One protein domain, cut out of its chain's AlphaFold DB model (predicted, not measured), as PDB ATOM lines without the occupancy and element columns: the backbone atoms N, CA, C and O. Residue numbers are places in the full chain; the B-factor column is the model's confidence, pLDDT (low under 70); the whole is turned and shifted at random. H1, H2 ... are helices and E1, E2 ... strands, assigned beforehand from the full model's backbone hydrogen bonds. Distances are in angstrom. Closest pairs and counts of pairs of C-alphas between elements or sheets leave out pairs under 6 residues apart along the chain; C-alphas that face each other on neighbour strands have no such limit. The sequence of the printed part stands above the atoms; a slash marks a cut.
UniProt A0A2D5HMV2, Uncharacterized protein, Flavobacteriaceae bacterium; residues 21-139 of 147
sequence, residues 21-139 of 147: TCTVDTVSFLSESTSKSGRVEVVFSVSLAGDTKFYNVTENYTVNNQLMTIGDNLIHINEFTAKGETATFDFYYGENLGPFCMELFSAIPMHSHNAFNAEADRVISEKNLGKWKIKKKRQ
ATOM      1  N   THR A  21      62.638  84.148 -23.466       91.25
ATOM      2  CA  THR A  21      62.656  85.272 -24.404       91.25
ATOM      3  C   THR A  21      61.240  85.795 -24.558       91.25
ATOM      4  O   THR A  21      60.300  85.009 -24.645       91.25
ATOM      5  N   CYS A  22      61.070  87.115 -24.582       92.12
ATOM      6  CA  CYS A  22      59.785  87.747 -24.848       92.12
ATOM      7  C   CYS A  22      59.989  88.854 -25.877       92.12
ATOM      8  O   CYS A  22      60.701  89.830 -25.635       92.12
ATOM      9  N   THR A  23      59.493  88.652 -27.097       92.62
ATOM     10  CA  THR A  23      59.856  89.549 -28.193       92.62
ATOM     11  C   THR A  23      58.874  89.511 -29.353       92.62
ATOM     12  O   THR A  23      58.175  88.521 -29.558       92.62
ATOM     13  N   VAL A  24      58.843  90.573 -30.161       96.56
ATOM     14  CA  VAL A  24      58.021  90.584 -31.375       96.56
ATOM     15  C   VAL A  24      58.504  89.532 -32.371       96.56
ATOM     16  O   VAL A  24      59.702  89.364 -32.608       96.56
ATOM     17  N   ASP A  25      57.571  88.839 -32.990       97.25
ATOM     18  CA  ASP A  25      57.821  87.829 -34.005       97.25
ATOM     19  C   ASP A  25      57.425  88.330 -35.395       97.25
ATOM     20  O   ASP A  25      58.192  88.223 -36.357       97.25
ATOM     21  N   THR A  26      56.228  88.908 -35.495       96.94
ATOM     22  CA  THR A  26      55.621  89.294 -36.767       96.94
ATOM     23  C   THR A  26      54.788  90.565 -36.622       96.94
ATOM     24  O   THR A  26      54.096  90.741 -35.623       96.94
ATOM     25  N   VAL A  27      54.794  91.405 -37.659       96.25
ATOM     26  CA  VAL A  27      53.867  92.534 -37.838       96.25
ATOM     27  C   VAL A  27      53.086  92.339 -39.141       96.25
ATOM     28  O   VAL A  27      53.683  92.165 -40.205       96.25
ATOM     29  N   SER A  28      51.756  92.361 -39.076       94.25
ATOM     30  CA  SER A  28      50.852  92.133 -40.208       94.25
ATOM     31  C   SER A  28      49.879  93.299 -40.381       94.25
ATOM     32  O   SER A  28      48.953  93.466 -39.595       94.25
ATOM     33  N   PHE A  29      50.030  94.076 -41.448       91.44
ATOM     34  CA  PHE A  29      49.054  95.073 -41.876       91.44
ATOM     35  C   PHE A  29      47.849  94.373 -42.513       91.44
ATOM     36  O   PHE A  29      47.973  93.682 -43.529       91.44
ATOM     37  N   LEU A  30      46.688  94.524 -41.872       89.12
ATOM     38  CA  LEU A  30      45.446  93.811 -42.202       89.12
ATOM     39  C   LEU A  30      44.494  94.623 -43.080       89.12
ATOM     40  O   LEU A  30      43.539  94.085 -43.632       89.12
ATOM     41  N   SER A  31      44.724  95.924 -43.181       79.75
ATOM     42  CA  SER A  31      43.986  96.822 -44.062       79.75
ATOM     43  C   SER A  31      44.875  97.259 -45.215       79.75
ATOM     44  O   SER A  31      46.074  97.429 -45.015       79.75
ATOM     45  N   GLU A  32      44.282  97.586 -46.367       67.69
ATOM     46  CA  GLU A  32      45.001  98.172 -47.516       67.69
ATOM     47  C   GLU A  32      45.600  99.564 -47.214       67.69
ATOM     48  O   GLU A  32      46.196 100.172 -48.089       67.69
ATOM     49  N   SER A  33      45.467 100.033 -45.962       59.41
ATOM     50  CA  SER A  33      46.011 101.244 -45.347       59.41
ATOM     51  C   SER A  33      45.952 102.473 -46.244       59.41
ATOM     52  O   SER A  33      46.801 102.716 -47.096       59.41
ATOM     53  N   THR A  34      45.060 103.394 -45.884       55.16
ATOM     54  CA  THR A  34      45.401 104.810 -46.055       55.16
ATOM     55  C   THR A  34      46.704 105.061 -45.297       55.16
ATOM     56  O   THR A  34      46.862 104.547 -44.193       55.16
ATOM     57  N   SER A  35      47.653 105.815 -45.840       67.69
ATOM     58  CA  SER A  35      49.001 106.027 -45.274       67.69
ATOM     59  C   SER A  35      49.047 106.674 -43.871       67.69
ATOM     60  O   SER A  35      50.119 107.025 -43.390       67.69
ATOM     61  N   LYS A  36      47.896 106.839 -43.207       84.19
ATOM     62  CA  LYS A  36      47.725 107.503 -41.910       84.19
ATOM     63  C   LYS A  36      47.026 106.659 -40.841       84.19
ATOM     64  O   LYS A  36      47.158 106.980 -39.666       84.19
ATOM     65  N   SER A  37      46.267 105.626 -41.209       89.81
ATOM     66  CA  SER A  37      45.586 104.756 -40.239       89.81
ATOM     67  C   SER A  37      45.141 103.440 -40.870       89.81
ATOM     68  O   SER A  37      44.928 103.363 -42.087       89.81
ATOM     69  N   GLY A  38      44.978 102.418 -40.035       91.44
ATOM     70  CA  GLY A  38      44.562 101.093 -40.469       91.44
ATOM     71  C   GLY A  38      44.463 100.107 -39.315       91.44
ATOM     72  O   GLY A  38      44.425 100.496 -38.150       91.44
ATOM     73  N   ARG A  39      44.430  98.817 -39.657       92.88
ATOM     74  CA  ARG A  39      44.479  97.704 -38.704       92.88
ATOM     75  C   ARG A  39      45.766  96.917 -38.854       92.88
ATOM     76  O   ARG A  39      46.200  96.639 -39.976       92.88
ATOM     77  N   VAL A  40      46.334  96.524 -37.724       93.88
ATOM     78  CA  VAL A  40      47.576  95.759 -37.641       93.88
ATOM     79  C   VAL A  40      47.426  94.641 -36.618       93.88
ATOM     80  O   VAL A  40      46.790  94.812 -35.581       93.88
ATOM     81  N   GLU A  41      48.002  93.489 -36.926       95.88
ATOM     82  CA  GLU A  41      48.258  92.428 -35.962       95.88
ATOM     83  C   GLU A  41      49.756  92.400 -35.656       95.88
ATOM     84  O   GLU A  41      50.581  92.309 -36.567       95.88
ATOM     85  N   VAL A  42      50.106  92.452 -34.377       97.31
ATOM     86  CA  VAL A  42      51.459  92.220 -33.882       97.31
ATOM     87  C   VAL A  42      51.457  90.924 -33.084       97.31
ATOM     88  O   VAL A  42      50.686  90.763 -32.141       97.31
ATOM     89  N   VAL A  43      52.317  89.991 -33.480       97.81
ATOM     90  CA  VAL A  43      52.493  88.704 -32.806       97.81
ATOM     91  C   VAL A  43      53.793  88.748 -32.027       97.81
ATOM     92  O   VAL A  43      54.846  89.026 -32.601       97.81
ATOM     93  N   PHE A  44      53.726  88.436 -30.741       97.69
ATOM     94  CA  PHE A  44      54.875  88.235 -29.872       97.69
ATOM     95  C   PHE A  44      55.133  86.742 -29.699       97.69
ATOM     96  O   PHE A  44      54.197  85.965 -29.520       97.69
ATOM     97  N   SER A  45      56.403  86.352 -29.739       96.88
ATOM     98  CA  SER A  45      56.876  85.025 -29.360       96.88
ATOM     99  C   SER A  45      57.422  85.098 -27.944       96.88
ATOM    100  O   SER A  45      58.303  85.914 -27.656       96.88
ATOM    101  N   VAL A  46      56.903  84.233 -27.079       96.56
ATOM    102  CA  VAL A  46      57.373  84.065 -25.707       96.56
ATOM    103  C   VAL A  46      57.848  82.634 -25.553       96.56
ATOM    104  O   VAL A  46      57.063  81.706 -25.743       96.56
ATOM    105  N   SER A  47      59.121  82.450 -25.232       95.25
ATOM    106  CA  SER A  47      59.703  81.127 -25.012       95.25
ATOM    107  C   SER A  47      60.189  81.004 -23.578       95.25
ATOM    108  O   SER A  47      60.725  81.976 -23.059       95.25
ATOM    109  N   LEU A  48      60.014  79.838 -22.957       94.12
ATOM    110  CA  LEU A  48      60.561  79.482 -21.646       94.12
ATOM    111  C   LEU A  48      60.939  77.998 -21.658       94.12
ATOM    112  O   LEU A  48      60.095  77.163 -21.977       94.12
ATOM    113  N   ALA A  49      62.184  77.665 -21.308       89.88
ATOM    114  CA  ALA A  49      62.661  76.278 -21.186       89.88
ATOM    115  C   ALA A  49      62.367  75.392 -22.425       89.88
ATOM    116  O   ALA A  49      62.059  74.208 -22.311       89.88
ATOM    117  N   GLY A  50      62.446  75.979 -23.625       88.50
ATOM    118  CA  GLY A  50      62.204  75.295 -24.902       88.50
ATOM    119  C   GLY A  50      60.748  75.299 -25.387       88.50
ATOM    120  O   GLY A  50      60.516  75.105 -26.582       88.50
ATOM    121  N   ASP A  51      59.780  75.603 -24.524       93.38
ATOM    122  CA  ASP A  51      58.386  75.792 -24.928       93.38
ATOM    123  C   ASP A  51      58.180  77.201 -25.478       93.38
ATOM    124  O   ASP A  51      58.684  78.168 -24.918       93.38
ATOM    125  N   THR A  52      57.416  77.340 -26.565       96.62
ATOM    126  CA  THR A  52      57.095  78.644 -27.172       96.62
ATOM    127  C   THR A  52      55.590  78.835 -27.295       96.62
ATOM    128  O   THR A  52      54.887  77.980 -27.834       96.62
ATOM    129  N   LYS A  53      55.099  79.979 -26.820       97.62
ATOM    130  CA  LYS A  53      53.716  80.443 -26.963       97.62
ATOM    131  C   LYS A  53      53.692  81.793 -27.667       97.62
ATOM    132  O   LYS A  53      54.677  82.528 -27.666       97.62
ATOM    133  N   PHE A  54      52.546  82.116 -28.251       97.25
ATOM    134  CA  PHE A  54      52.350  83.363 -28.977       97.25
ATOM    135  C   PHE A  54      51.271  84.210 -28.316       97.25
ATOM    136  O   PHE A  54      50.254  83.683 -27.863       97.25
ATOM    137  N   TYR A  55      51.506  85.518 -28.278       97.25
ATOM    138  CA  TYR A  55      50.536  86.523 -27.856       97.25
ATOM    139  C   TYR A  55      50.250  87.449 -29.036       97.25
ATOM    140  O   TYR A  55      51.182  87.961 -29.655       97.25
ATOM    141  N   ASN A  56      48.974  87.663 -29.356       96.81
ATOM    142  CA  ASN A  56      48.571  88.450 -30.517       96.81
ATOM    143  C   ASN A  56      47.850  89.717 -30.062       96.81
ATOM    144  O   ASN A  56      46.843  89.644 -29.361       96.81
ATOM    145  N   VAL A  57      48.311  90.865 -30.546       96.94
ATOM    146  CA  VAL A  57      47.631  92.157 -30.412       96.94
ATOM    147  C   VAL A  57      47.084  92.529 -31.780       96.94
ATOM    148  O   VAL A  57      47.857  92.707 -32.716       96.94
ATOM    149  N   THR A  58      45.762  92.630 -31.919       96.44
ATOM    150  CA  THR A  58      45.126  93.073 -33.169       96.44
ATOM    151  C   THR A  58      44.358  94.355 -32.930       96.44
ATOM    152  O   THR A  58      43.251  94.326 -32.400       96.44
ATOM    153  N   GLU A  59      44.914  95.468 -33.388       96.62
ATOM    154  CA  GLU A  59      44.425  96.797 -33.043       96.62
ATOM    155  C   GLU A  59      44.383  97.740 -34.242       96.62
ATOM    156  O   GLU A  59      44.905  97.461 -35.329       96.62
ATOM    157  N   ASN A  60      43.720  98.875 -34.039       95.56
ATOM    158  CA  ASN A  60      43.857 100.011 -34.939       95.56
ATOM    159  C   ASN A  60      45.199 100.709 -34.696       95.56
ATOM    160  O   ASN A  60      45.713 100.715 -33.580       95.56
ATOM    161  N   TYR A  61      45.735 101.344 -35.732       94.75
ATOM    162  CA  TYR A  61      46.884 102.229 -35.607       94.75
ATOM    163  C   TYR A  61      46.636 103.575 -36.272       94.75
ATOM    164  O   TYR A  61      45.855 103.697 -37.221       94.75
ATOM    165  N   THR A  62      47.380 104.571 -35.808       94.81
ATOM    166  CA  THR A  62      47.485 105.896 -36.419       94.81
ATOM    167  C   THR A  62      48.946 106.238 -36.659       94.81
ATOM    168  O   THR A  62      49.798 105.863 -35.859       94.81
ATOM    169  N   VAL A  63      49.232 106.964 -37.738       93.12
ATOM    170  CA  VAL A  63      50.584 107.423 -38.077       93.12
ATOM    171  C   VAL A  63      50.649 108.946 -37.996       93.12
ATOM    172  O   VAL A  63      49.898 109.636 -38.690       93.12
ATOM    173  N   ASN A  64      51.574 109.463 -37.190       93.38
ATOM    174  CA  ASN A  64      51.924 110.881 -37.100       93.38
ATOM    175  C   ASN A  64      53.446 111.020 -37.218       93.38
ATOM    176  O   ASN A  64      54.157 110.294 -36.545       93.38
ATOM    177  N   ASN A  65      53.949 111.888 -38.102       89.06
ATOM    178  CA  ASN A  65      55.393 112.100 -38.302       89.06
ATOM    179  C   ASN A  65      56.242 110.810 -38.396       89.06
ATOM    180  O   ASN A  65      57.354 110.767 -37.897       89.06
ATOM    181  N   GLN A  66      55.735 109.778 -39.089       91.25
ATOM    182  CA  GLN A  66      56.345 108.437 -39.234       91.25
ATOM    183  C   GLN A  66      56.263 107.527 -37.999       91.25
ATOM    184  O   GLN A  66      56.468 106.319 -38.137       91.25
ATOM    185  N   LEU A  67      55.863 108.059 -36.846       96.00
ATOM    186  CA  LEU A  67      55.519 107.277 -35.673       96.00
ATOM    187  C   LEU A  67      54.137 106.651 -35.855       96.00
ATOM    188  O   LEU A  67      53.105 107.327 -35.892       96.00
ATOM    189  N   MET A  68      54.113 105.330 -35.942       95.25
ATOM    190  CA  MET A  68      52.902 104.532 -35.867       95.25
ATOM    191  C   MET A  68      52.630 104.157 -34.415       95.25
ATOM    192  O   MET A  68      53.432 103.464 -33.797       95.25
ATOM    193  N   THR A  69      51.477 104.569 -33.899       96.69
ATOM    194  CA  THR A  69      50.969 104.179 -32.575       96.69
ATOM    195  C   THR A  69      49.857 103.157 -32.759       96.69
ATOM    196  O   THR A  69      48.933 103.400 -33.539       96.69
ATOM    197  N   ILE A  70      49.962 102.017 -32.080       96.62
ATOM    198  CA  ILE A  70      49.060 100.867 -32.208       96.62
ATOM    199  C   ILE A  70      48.297 100.668 -30.895       96.62
ATOM    200  O   ILE A  70      48.901 100.576 -29.822       96.62
ATOM    201  N   GLY A  71      46.974 100.542 -31.000       95.88
ATOM    202  CA  GLY A  71      46.080 100.445 -29.850       95.88
ATOM    203  C   GLY A  71      46.107 101.709 -28.990       95.88
ATOM    204  O   GLY A  71      46.490 102.786 -29.447       95.88
ATOM    205  N   ASP A  72      45.712 101.568 -27.729       95.12
ATOM    206  CA  ASP A  72      45.830 102.625 -26.723       95.12
ATOM    207  C   ASP A  72      47.262 102.658 -26.164       95.12
ATOM    208  O   ASP A  72      47.511 102.187 -25.059       95.12
ATOM    209  N   ASN A  73      48.228 103.119 -26.971       94.50
ATOM    210  CA  ASN A  73      49.662 103.150 -26.634       94.50
ATOM    211  C   ASN A  73      50.222 101.787 -26.188       94.50
ATOM    212  O   ASN A  73      50.950 101.685 -25.201       94.50
ATOM    213  N   LEU A  74      49.858 100.717 -26.899       96.81
ATOM    214  CA  LEU A  74      50.368  99.372 -26.612       96.81
ATOM    215  C   LEU A  74      51.737  99.155 -27.258       96.81
ATOM    216  O   LEU A  74      52.616  98.506 -26.691       96.81
ATOM    217  N   ILE A  75      51.899  99.631 -28.493       97.94
ATOM    218  CA  ILE A  75      53.067  99.364 -29.336       97.94
ATOM    219  C   ILE A  75      53.318 100.585 -30.214       97.94
ATOM    220  O   ILE A  75      52.369 101.182 -30.733       97.94
ATOM    221  N   HIS A  76      54.591 100.904 -30.442       97.69
ATOM    222  CA  HIS A  76      54.982 101.932 -31.397       97.69
ATOM    223  C   HIS A  76      55.983 101.387 -32.413       97.69
ATOM    224  O   HIS A  76      56.906 100.643 -32.073       97.69
ATOM    225  N   ILE A  77      55.790 101.769 -33.673       97.12
ATOM    226  CA  ILE A  77      56.696 101.467 -34.780       97.12
ATOM    227  C   ILE A  77      57.116 102.796 -35.400       97.12
ATOM    228  O   ILE A  77      56.265 103.530 -35.898       97.12
ATOM    229  N   ASN A  78      58.408 103.106 -35.387       97.38
ATOM    230  CA  ASN A  78      58.941 104.339 -35.960       97.38
ATOM    231  C   ASN A  78      59.768 104.068 -37.225       97.38
ATOM    232  O   ASN A  78      60.358 102.996 -37.378       97.38
ATOM    233  N   GLU A  79      59.788 105.046 -38.133       95.00
ATOM    234  CA  GLU A  79      60.554 105.030 -39.392       95.00
ATOM    235  C   GLU A  79      60.355 103.759 -40.241       95.00
ATOM    236  O   GLU A  79      61.283 103.254 -40.884       95.00
ATOM    237  N   PHE A  80      59.123 103.230 -40.281       94.50
ATOM    238  CA  PHE A  80      58.828 102.031 -41.064       94.50
ATOM    239  C   PHE A  80      59.130 102.242 -42.551       94.50
ATOM    240  O   PHE A  80      58.440 102.980 -43.256       94.50
ATOM    241  N   THR A  81      60.142 101.532 -43.044       93.50
ATOM    242  CA  THR A  81      60.618 101.637 -44.421       93.50
ATOM    243  C   THR A  81      60.686 100.259 -45.055       93.50
ATOM    244  O   THR A  81      61.491  99.424 -44.651       93.50
ATOM    245  N   ALA A  82      59.886 100.034 -46.097       92.00
ATOM    246  CA  ALA A  82      59.925  98.816 -46.901       92.00
ATOM    247  C   ALA A  82      60.663  99.048 -48.229       92.00
ATOM    248  O   ALA A  82      60.389 100.013 -48.946       92.00
ATOM    249  N   LYS A  83      61.580  98.143 -48.585       90.81
ATOM    250  CA  LYS A  83      62.297  98.117 -49.869       90.81
ATOM    251  C   LYS A  83      62.230  96.709 -50.458       90.81
ATOM    252  O   LYS A  83      63.021  95.835 -50.121       90.81
ATOM    253  N   GLY A  84      61.279  96.494 -51.366       89.31
ATOM    254  CA  GLY A  84      61.038  95.176 -51.953       89.31
ATOM    255  C   GLY A  84      60.507  94.191 -50.911       89.31
ATOM    256  O   GLY A  84      59.413  94.379 -50.381       89.31
ATOM    257  N   GLU A  85      61.277  93.143 -50.632       93.12
ATOM    258  CA  GLU A  85      60.913  92.076 -49.691       93.12
ATOM    259  C   GLU A  85      61.519  92.254 -48.298       93.12
ATOM    260  O   GLU A  85      61.361  91.380 -47.454       93.12
ATOM    261  N   THR A  86      62.183  93.376 -48.025       94.56
ATOM    262  CA  THR A  86      62.724  93.680 -46.698       94.56
ATOM    263  C   THR A  86      62.137  94.972 -46.148       94.56
ATOM    264  O   THR A  86      61.780  95.886 -46.899       94.56
ATOM    265  N   ALA A  87      62.020  95.049 -44.827       95.94
ATOM    266  CA  ALA A  87      61.633  96.255 -44.116       95.94
ATOM    267  C   ALA A  87      62.537  96.501 -42.911       95.94
ATOM    268  O   ALA A  87      63.059  95.563 -42.305       95.94
ATOM    269  N   THR A  88      62.686  97.773 -42.567       97.25
ATOM    270  CA  THR A  88      63.356  98.228 -41.351       97.25
ATOM    271  C   THR A  88      62.457  99.174 -40.582       97.25
ATOM    272  O   THR A  88      61.733  99.960 -41.196       97.25
ATOM    273  N   PHE A  89      62.507  99.099 -39.259       97.69
ATOM    274  CA  PHE A  89      61.779  99.997 -38.366       97.69
ATOM    275  C   PHE A  89      62.341  99.918 -36.954       97.69
ATOM    276  O   PHE A  89      62.927  98.902 -36.578       97.69
ATOM    277  N   ASP A  90      62.096 100.945 -36.157       98.19
ATOM    278  CA  ASP A  90      62.309 100.891 -34.716       98.19
ATOM    279  C   ASP A  90      61.024 100.446 -34.022       98.19
ATOM    280  O   ASP A  90      59.929 100.871 -34.390       98.19
ATOM    281  N   PHE A  91      61.151  99.572 -33.031       98.00
ATOM    282  CA  PHE A  91      60.040  99.009 -32.278       98.00
ATOM    283  C   PHE A  91      60.158  99.385 -30.807       98.00
ATOM    284  O   PHE A  91      61.194  99.137 -30.182       98.00
ATOM    285  N   TYR A  92      59.066  99.899 -30.251       97.88
ATOM    286  CA  TYR A  92      58.957 100.298 -28.854       97.88
ATOM    287  C   TYR A  92      57.740  99.625 -28.222       97.88
ATOM    288  O   TYR A  92      56.660  99.549 -28.819       97.88
ATOM    289  N   TYR A  93      57.927  99.145 -26.998       96.19
ATOM    290  CA  TYR A  93      56.853  98.609 -26.175       96.19
ATOM    291  C   TYR A  93      56.194  99.777 -25.450       96.19
ATOM    292  O   TYR A  93      56.886 100.554 -24.794       96.19
ATOM    293  N   GLY A  94      54.883  99.921 -25.599       94.62
ATOM    294  CA  GLY A  94      54.126 100.946 -24.898       94.62
ATOM    295  C   GLY A  94      53.800 100.525 -23.467       94.62
ATOM    296  O   GLY A  94      53.737  99.336 -23.143       94.62
ATOM    297  N   GLU A  95      53.574 101.509 -22.600       86.31
ATOM    298  CA  GLU A  95      53.327 101.296 -21.166       86.31
ATOM    299  C   GLU A  95      52.068 100.454 -20.903       86.31
ATOM    300  O   GLU A  95      52.008  99.693 -19.936       86.31
ATOM    301  N   ASN A  96      51.085 100.529 -21.803       92.75
ATOM    302  CA  ASN A  96      49.796  99.858 -21.658       92.75
ATOM    303  C   ASN A  96      49.804  98.386 -22.108       92.75
ATOM    304  O   ASN A  96      48.791  97.705 -21.958       92.75
ATOM    305  N   LEU A  97      50.917  97.862 -22.644       90.38
ATOM    306  CA  LEU A  97      50.988  96.473 -23.122       90.38
ATOM    307  C   LEU A  97      50.829  95.438 -21.992       90.38
ATOM    308  O   LEU A  97      50.400  94.312 -22.239       90.38
ATOM    309  N   GLY A  98      51.155  95.826 -20.755       87.81
ATOM    310  CA  GLY A  98      51.027  94.970 -19.580       87.81
ATOM    311  C   GLY A  98      51.974  93.756 -19.581       87.81
ATOM    312  O   GLY A  98      52.846  93.617 -20.444       87.81
ATOM    313  N   PRO A  99      51.841  92.856 -18.591       91.06
ATOM    314  CA  PRO A  99      52.755  91.733 -18.380       91.06
ATOM    315  C   PRO A  99      52.389  90.492 -19.221       91.06
ATOM    316  O   PRO A  99      52.346  89.377 -18.700       91.06
ATOM    317  N   PHE A 100      52.144  90.649 -20.524       93.00
ATOM    318  CA  PHE A 100      51.627  89.578 -21.396       93.00
ATOM    319  C   PHE A 100      52.463  88.278 -21.375       93.00
ATOM    320  O   PHE A 100      51.917  87.181 -21.497       93.00
ATOM    321  N   CYS A 101      53.784  88.358 -21.169       93.31
ATOM    322  CA  CYS A 101      54.641  87.172 -21.058       93.31
ATOM    323  C   CYS A 101      54.278  86.319 -19.822       93.31
ATOM    324  O   CYS A 101      54.286  85.089 -19.899       93.31
ATOM    325  N   MET A 102      53.923  86.961 -18.700       92.75
ATOM    326  CA  MET A 102      53.561  86.293 -17.441       92.75
ATOM    327  C   MET A 102      52.193  85.610 -17.522       92.75
ATOM    328  O   MET A 102      51.974  84.579 -16.887       92.75
ATOM    329  N   GLU A 103      51.278  86.151 -18.330       92.44
ATOM    330  CA  GLU A 103      49.981  85.521 -18.605       92.44
ATOM    331  C   GLU A 103      50.143  84.208 -19.384       92.44
ATOM    332  O   GLU A 103      49.385  83.256 -19.185       92.44
ATOM    333  N   LEU A 104      51.162  84.129 -20.247       94.62
ATOM    334  CA  LEU A 104      51.495  82.915 -20.992       94.62
ATOM    335  C   LEU A 104      52.308  81.913 -20.166       94.62
ATOM    336  O   LEU A 104      52.105  80.698 -20.295       94.62
ATOM    337  N   PHE A 105      53.224  82.408 -19.335       93.81
ATOM    338  CA  PHE A 105      54.087  81.610 -18.474       93.81
ATOM    339  C   PHE A 105      54.236  82.279 -17.109       93.81
ATOM    340  O   PHE A 105      55.038  83.191 -16.933       93.81
ATOM    341  N   SER A 106      53.537  81.754 -16.102       91.81
ATOM    342  CA  SER A 106      53.565  82.300 -14.739       91.81
ATOM    343  C   SER A 106      54.935  82.231 -14.053       91.81
ATOM    344  O   SER A 106      55.122  82.849 -13.011       91.81
ATOM    345  N   ALA A 107      55.866  81.440 -14.596       92.44
ATOM    346  CA  ALA A 107      57.234  81.311 -14.098       92.44
ATOM    347  C   ALA A 107      58.187  82.389 -14.648       92.44
ATOM    348  O   ALA A 107      59.288  82.534 -14.126       92.44
ATOM    349  N   ILE A 108      57.786  83.145 -15.678       91.06
ATOM    350  CA  ILE A 108      58.565  84.296 -16.143       91.06
ATOM    351  C   ILE A 108      58.443  85.408 -15.088       91.06
ATOM    352  O   ILE A 108      57.320  85.786 -14.743       91.06
ATOM    353  N   PRO A 109      59.557  85.948 -14.559       90.25
ATOM    354  CA  PRO A 109      59.510  87.039 -13.596       90.25
ATOM    355  C   PRO A 109      59.074  88.350 -14.261       90.25
ATOM    356  O   PRO A 109      59.134  88.514 -15.483       90.25
ATOM    357  N   MET A 110      58.676  89.326 -13.444       90.19
ATOM    358  CA  MET A 110      58.445  90.684 -13.931       90.19
ATOM    359  C   MET A 110      59.747  91.256 -14.507       90.19
ATOM    360  O   MET A 110      60.785  91.227 -13.849       90.19
ATOM    361  N   HIS A 111      59.689  91.776 -15.730       88.94
ATOM    362  CA  HIS A 111      60.845  92.303 -16.452       88.94
ATOM    363  C   HIS A 111      60.433  93.472 -17.349       88.94
ATOM    364  O   HIS A 111      59.249  93.728 -17.571       88.94
ATOM    365  N   SER A 112      61.431  94.195 -17.852       89.00
ATOM    366  CA  SER A 112      61.242  95.271 -18.827       89.00
ATOM    367  C   SER A 112      61.606  94.794 -20.226       89.00
ATOM    368  O   SER A 112      62.472  93.935 -20.392       89.00
ATOM    369  N   HIS A 113      60.979  95.390 -21.235       91.94
ATOM    370  CA  HIS A 113      61.346  95.173 -22.627       91.94
ATOM    371  C   HIS A 113      62.173  96.346 -23.144       91.94
ATOM    372  O   HIS A 113      61.841  97.504 -22.898       91.94
ATOM    373  N   ASN A 114      63.230  96.042 -23.896       93.56
ATOM    374  CA  ASN A 114      64.049  97.058 -24.546       93.56
ATOM    375  C   ASN A 114      63.569  97.304 -25.974       93.56
ATOM    376  O   ASN A 114      63.251  96.359 -26.700       93.56
ATOM    377  N   ALA A 115      63.568  98.567 -26.384       96.75
ATOM    378  CA  ALA A 115      63.342  98.967 -27.756       96.75
ATOM    379  C   ALA A 115      64.479  98.465 -28.658       96.75
ATOM    380  O   ALA A 115      65.629  98.281 -28.237       96.75
ATOM    381  N   PHE A 116      64.160  98.214 -29.922       97.56
ATOM    382  CA  PHE A 116      65.121  97.692 -30.889       97.56
ATOM    383  C   PHE A 116      64.797  98.159 -32.302       97.56
ATOM    384  O   PHE A 116      63.641  98.310 -32.681       97.56
ATOM    385  N   ASN A 117      65.840  98.292 -33.110       98.00
ATOM    386  CA  ASN A 117      65.719  98.348 -34.552       98.00
ATOM    387  C   ASN A 117      65.521  96.927 -35.093       98.00
ATOM    388  O   ASN A 117      66.251  96.001 -34.717       98.00
ATOM    389  N   ALA A 118      64.539  96.750 -35.965       97.69
ATOM    390  CA  ALA A 118      64.183  95.489 -36.584       97.69
ATOM    391  C   ALA A 118      64.561  95.481 -38.067       97.69
ATOM    392  O   ALA A 118      64.267  96.424 -38.798       97.69
ATOM    393  N   GLU A 119      65.129  94.368 -38.526       97.62
ATOM    394  CA  GLU A 119      65.121  93.979 -39.939       97.62
ATOM    395  C   GLU A 119      64.101  92.851 -40.105       97.62
ATOM    396  O   GLU A 119      64.165  91.842 -39.388       97.62
ATOM    397  N   ALA A 120      63.170  93.000 -41.043       97.38
ATOM    398  CA  ALA A 120      62.102  92.042 -41.286       97.38
ATOM    399  C   ALA A 120      62.014  91.642 -42.761       97.38
ATOM    400  O   ALA A 120      62.189  92.473 -43.650       97.38
ATOM    401  N   ASP A 121      61.689  90.376 -43.000       96.88
ATOM    402  CA  ASP A 121      61.450  89.834 -44.336       96.88
ATOM    403  C   ASP A 121      59.937  89.780 -44.603       96.88
ATOM    404  O   ASP A 121      59.129  89.447 -43.724       96.88
ATOM    405  N   ARG A 122      59.533  90.109 -45.830       94.12
ATOM    406  CA  ARG A 122      58.137  90.065 -46.260       94.12
ATOM    407  C   ARG A 122      57.674  88.616 -46.342       94.12
ATOM    408  O   ARG A 122      58.275  87.789 -47.020       94.12
ATOM    409  N   VAL A 123      56.546  88.318 -45.713       92.62
ATOM    410  CA  VAL A 123      55.871  87.028 -45.851       92.62
ATOM    411  C   VAL A 123      54.875  87.134 -46.999       92.62
ATOM    412  O   VAL A 123      53.803  87.727 -46.858       92.62
ATOM    413  N   ILE A 124      55.239  86.567 -48.148       82.38
ATOM    414  CA  ILE A 124      54.375  86.529 -49.331       82.38
ATOM    415  C   ILE A 124      53.233  85.547 -49.070       82.38
ATOM    416  O   ILE A 124      53.451  84.364 -48.820       82.38
ATOM    417  N   SER A 125      51.997  86.034 -49.134       72.19
ATOM    418  CA  SER A 125      50.814  85.178 -49.148       72.19
ATOM    419  C   SER A 125      49.689  85.867 -49.904       72.19
ATOM    420  O   SER A 125      49.561  87.087 -49.820       72.19
ATOM    421  N   GLU A 126      48.825  85.089 -50.548       63.47
ATOM    422  CA  GLU A 126      47.676  85.590 -51.315       63.47
ATOM    423  C   GLU A 126      46.639  86.351 -50.466       63.47
ATOM    424  O   GLU A 126      45.774  87.024 -51.014       63.47
ATOM    425  N   LYS A 127      46.712  86.250 -49.131       61.94
ATOM    426  CA  LYS A 127      45.713  86.791 -48.195       61.94
ATOM    427  C   LYS A 127      46.174  88.013 -47.397       61.94
ATOM    428  O   LYS A 127      45.350  88.614 -46.716       61.94
ATOM    429  N   ASN A 128      47.461  88.373 -47.443       59.25
ATOM    430  CA  ASN A 128      48.025  89.377 -46.537       59.25
ATOM    431  C   ASN A 128      48.465  90.629 -47.295       59.25
ATOM    432  O   ASN A 128      49.271  90.559 -48.221       59.25
ATOM    433  N   LEU A 129      47.980  91.781 -46.835       71.44
ATOM    434  CA  LEU A 129      48.211  93.088 -47.453       71.44
ATOM    435  C   LEU A 129      49.573  93.695 -47.066       71.44
ATOM    436  O   LEU A 129      50.103  94.546 -47.775       71.44
ATOM    437  N   GLY A 130      50.212  93.172 -46.015       86.56
ATOM    438  CA  GLY A 130      51.613  93.432 -45.693       86.56
ATOM    439  C   GLY A 130      52.043  92.712 -44.421       86.56
ATOM    440  O   GLY A 130      51.861  93.245 -43.335       86.56
ATOM    441  N   LYS A 131      52.610  91.508 -44.536       93.38
ATOM    442  CA  LYS A 131      53.120  90.737 -43.392       93.38
ATOM    443  C   LYS A 131      54.644  90.733 -43.385       93.38
ATOM    444  O   LYS A 131      55.255  90.447 -44.413       93.38
ATOM    445  N   TRP A 132      55.232  91.010 -42.230       95.50
ATOM    446  CA  TRP A 132      56.666  91.177 -42.026       95.50
ATOM    447  C   TRP A 132      57.114  90.317 -40.849       95.50
ATOM    448  O   TRP A 132      56.671  90.524 -39.719       95.50
ATOM    449  N   LYS A 133      57.969  89.329 -41.117       97.06
ATOM    450  CA  LYS A 133      58.559  88.448 -40.107       97.06
ATOM    451  C   LYS A 133      59.886  89.040 -39.663       97.06
ATOM    452  O   LYS A 133      60.760  89.267 -40.500       97.06
ATOM    453  N   ILE A 134      60.056  89.276 -38.369       97.38
ATOM    454  CA  ILE A 134      61.286  89.883 -37.868       97.38
ATOM    455  C   ILE A 134      62.404  88.841 -37.933       97.38
ATOM    456  O   ILE A 134      62.260  87.717 -37.453       97.38
ATOM    457  N   LYS A 135      63.522  89.230 -38.546       95.69
ATOM    458  CA  LYS A 135      64.692  88.381 -38.793       95.69
ATOM    459  C   LYS A 135      65.857  88.745 -37.889       95.69
ATOM    460  O   LYS A 135      66.556  87.864 -37.397       95.69
ATOM    461  N   LYS A 136      66.093  90.043 -37.699       95.31
ATOM    462  CA  LYS A 136      67.164  90.550 -36.842       95.31
ATOM    463  C   LYS A 136      66.666  91.698 -35.995       95.31
ATOM    464  O   LYS A 136      65.780  92.445 -36.402       95.31
ATOM    465  N   LYS A 137      67.284  91.827 -34.828       95.25
ATOM    466  CA  LYS A 137      67.024  92.886 -33.864       95.25
ATOM    467  C   LYS A 137      68.355  93.446 -33.402       95.25
ATOM    468  O   LYS A 137      69.292  92.687 -33.160       95.25
ATOM    469  N   ARG A 138      68.427  94.762 -33.279       95.81
ATOM    470  CA  ARG A 138      69.542  95.467 -32.655       95.81
ATOM    471  C   ARG A 138      68.957  96.383 -31.599       95.81
ATOM    472  O   ARG A 138      68.167  97.255 -31.940       95.81
ATOM    473  N   GLN A 139      69.320  96.165 -30.342       96.06
ATOM    474  CA  GLN A 139      68.847  97.001 -29.245       96.06
ATOM    475  C   GLN A 139      69.171  98.476 -29.512       96.06
ATOM    476  O   GLN A 139      70.266  98.805 -29.982       96.06
TER     477      GLN A 139
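What this domain is: This is residues 21 to 139 of the 147 residues of an uncharacterized protein of Flavobacteriaceae bacterium (UniProt A0A2D5HMV2). The domain is a closed barrel of eight antiparallel strands, E1 to E8, wound round in chain order, with E8 beside E1 to shut the ring. The long hairpin of E2 and E3 makes one part of the wall, and the short helix H1 packs outside it, near the turn of that hairpin, within the stretch that joins E6 to E7. The printed part has 119 residues with eight named strands and one named helix, in the order E1 E2 E3 E4 E5 E6 H1 E7 E8, and its class is mostly strand. It is compact, with a radius of gyration of the C-alphas of 14.0 A, and spans 41 by 27 by 26 A.

How they stand to each other: In the barrel, E2, residues 37 to 48, and E3, residues 51 to 64, form an antiparallel hairpin at 157 degrees, with N 44 and O 55 2.8 A apart. On the other side of E2 lies E1, residues 21 to 29, antiparallel at 155 degrees, with N 25 and O 43 at 2.8 A. E3 bends by 67 degrees at residue 60, and beside its residues 60 to 64 lies E4, residues 67 to 70, with N 69 and O 62 at 2.9 A. E4 pairs with E5, residues 75 to 83, through N 68 and O 77 at 2.8 A. E5 bends by 62 degrees at residue 79 and is antiparallel to E6, residues 86 to 93, at 170 degrees, with N 78 and O 90 at 2.9 A. E1 to E6 are a meander, each strand the antiparallel neighbour of the one before. E7, residues 116 to 122, pairs with E6 through N 118 and O 89 at 2.8 A. E8, residues 130 to 139, bends by 66 degrees at residue 135; it is the antiparallel neighbour of E7, with N 119 and O 136 within hydrogen-bond range at 2.9 A, and of E1, with N 132 and O 27 within hydrogen-bond range at 2.8 A. H1, residues 100 to 104, is on the barrel and outside it, at a height over the sheet of 8.3 A, only just over E2, with 3 of its 5 C-alphas there. The closest C-alphas of E2 and H1, Val 46 and Cys 101, are 6.2 A apart. In H1 every O i to N i+4 pair is within hydrogen-bond range. E1 and E5 are apart.

Where its parts are: E1 begins at C-alpha 21, (62.656, 85.272, -24.404). E3 measures 37.7 A from first to last C-alpha, E2 34.8 A and E1 24.2 A. E8, 24.1 A, ends at C-alpha 139, (68.847, 97.001, -29.245).

The domain as a whole: The C-alphas farthest apart, of Thr 34 and Ala 49, are 41.6 A apart. The printed part has no cut. The link from H1 to E7, 11 residues, is long. The mean pLDDT of the printed part is 91.8; residues 32 to 35 and 126 to 128 are under 70.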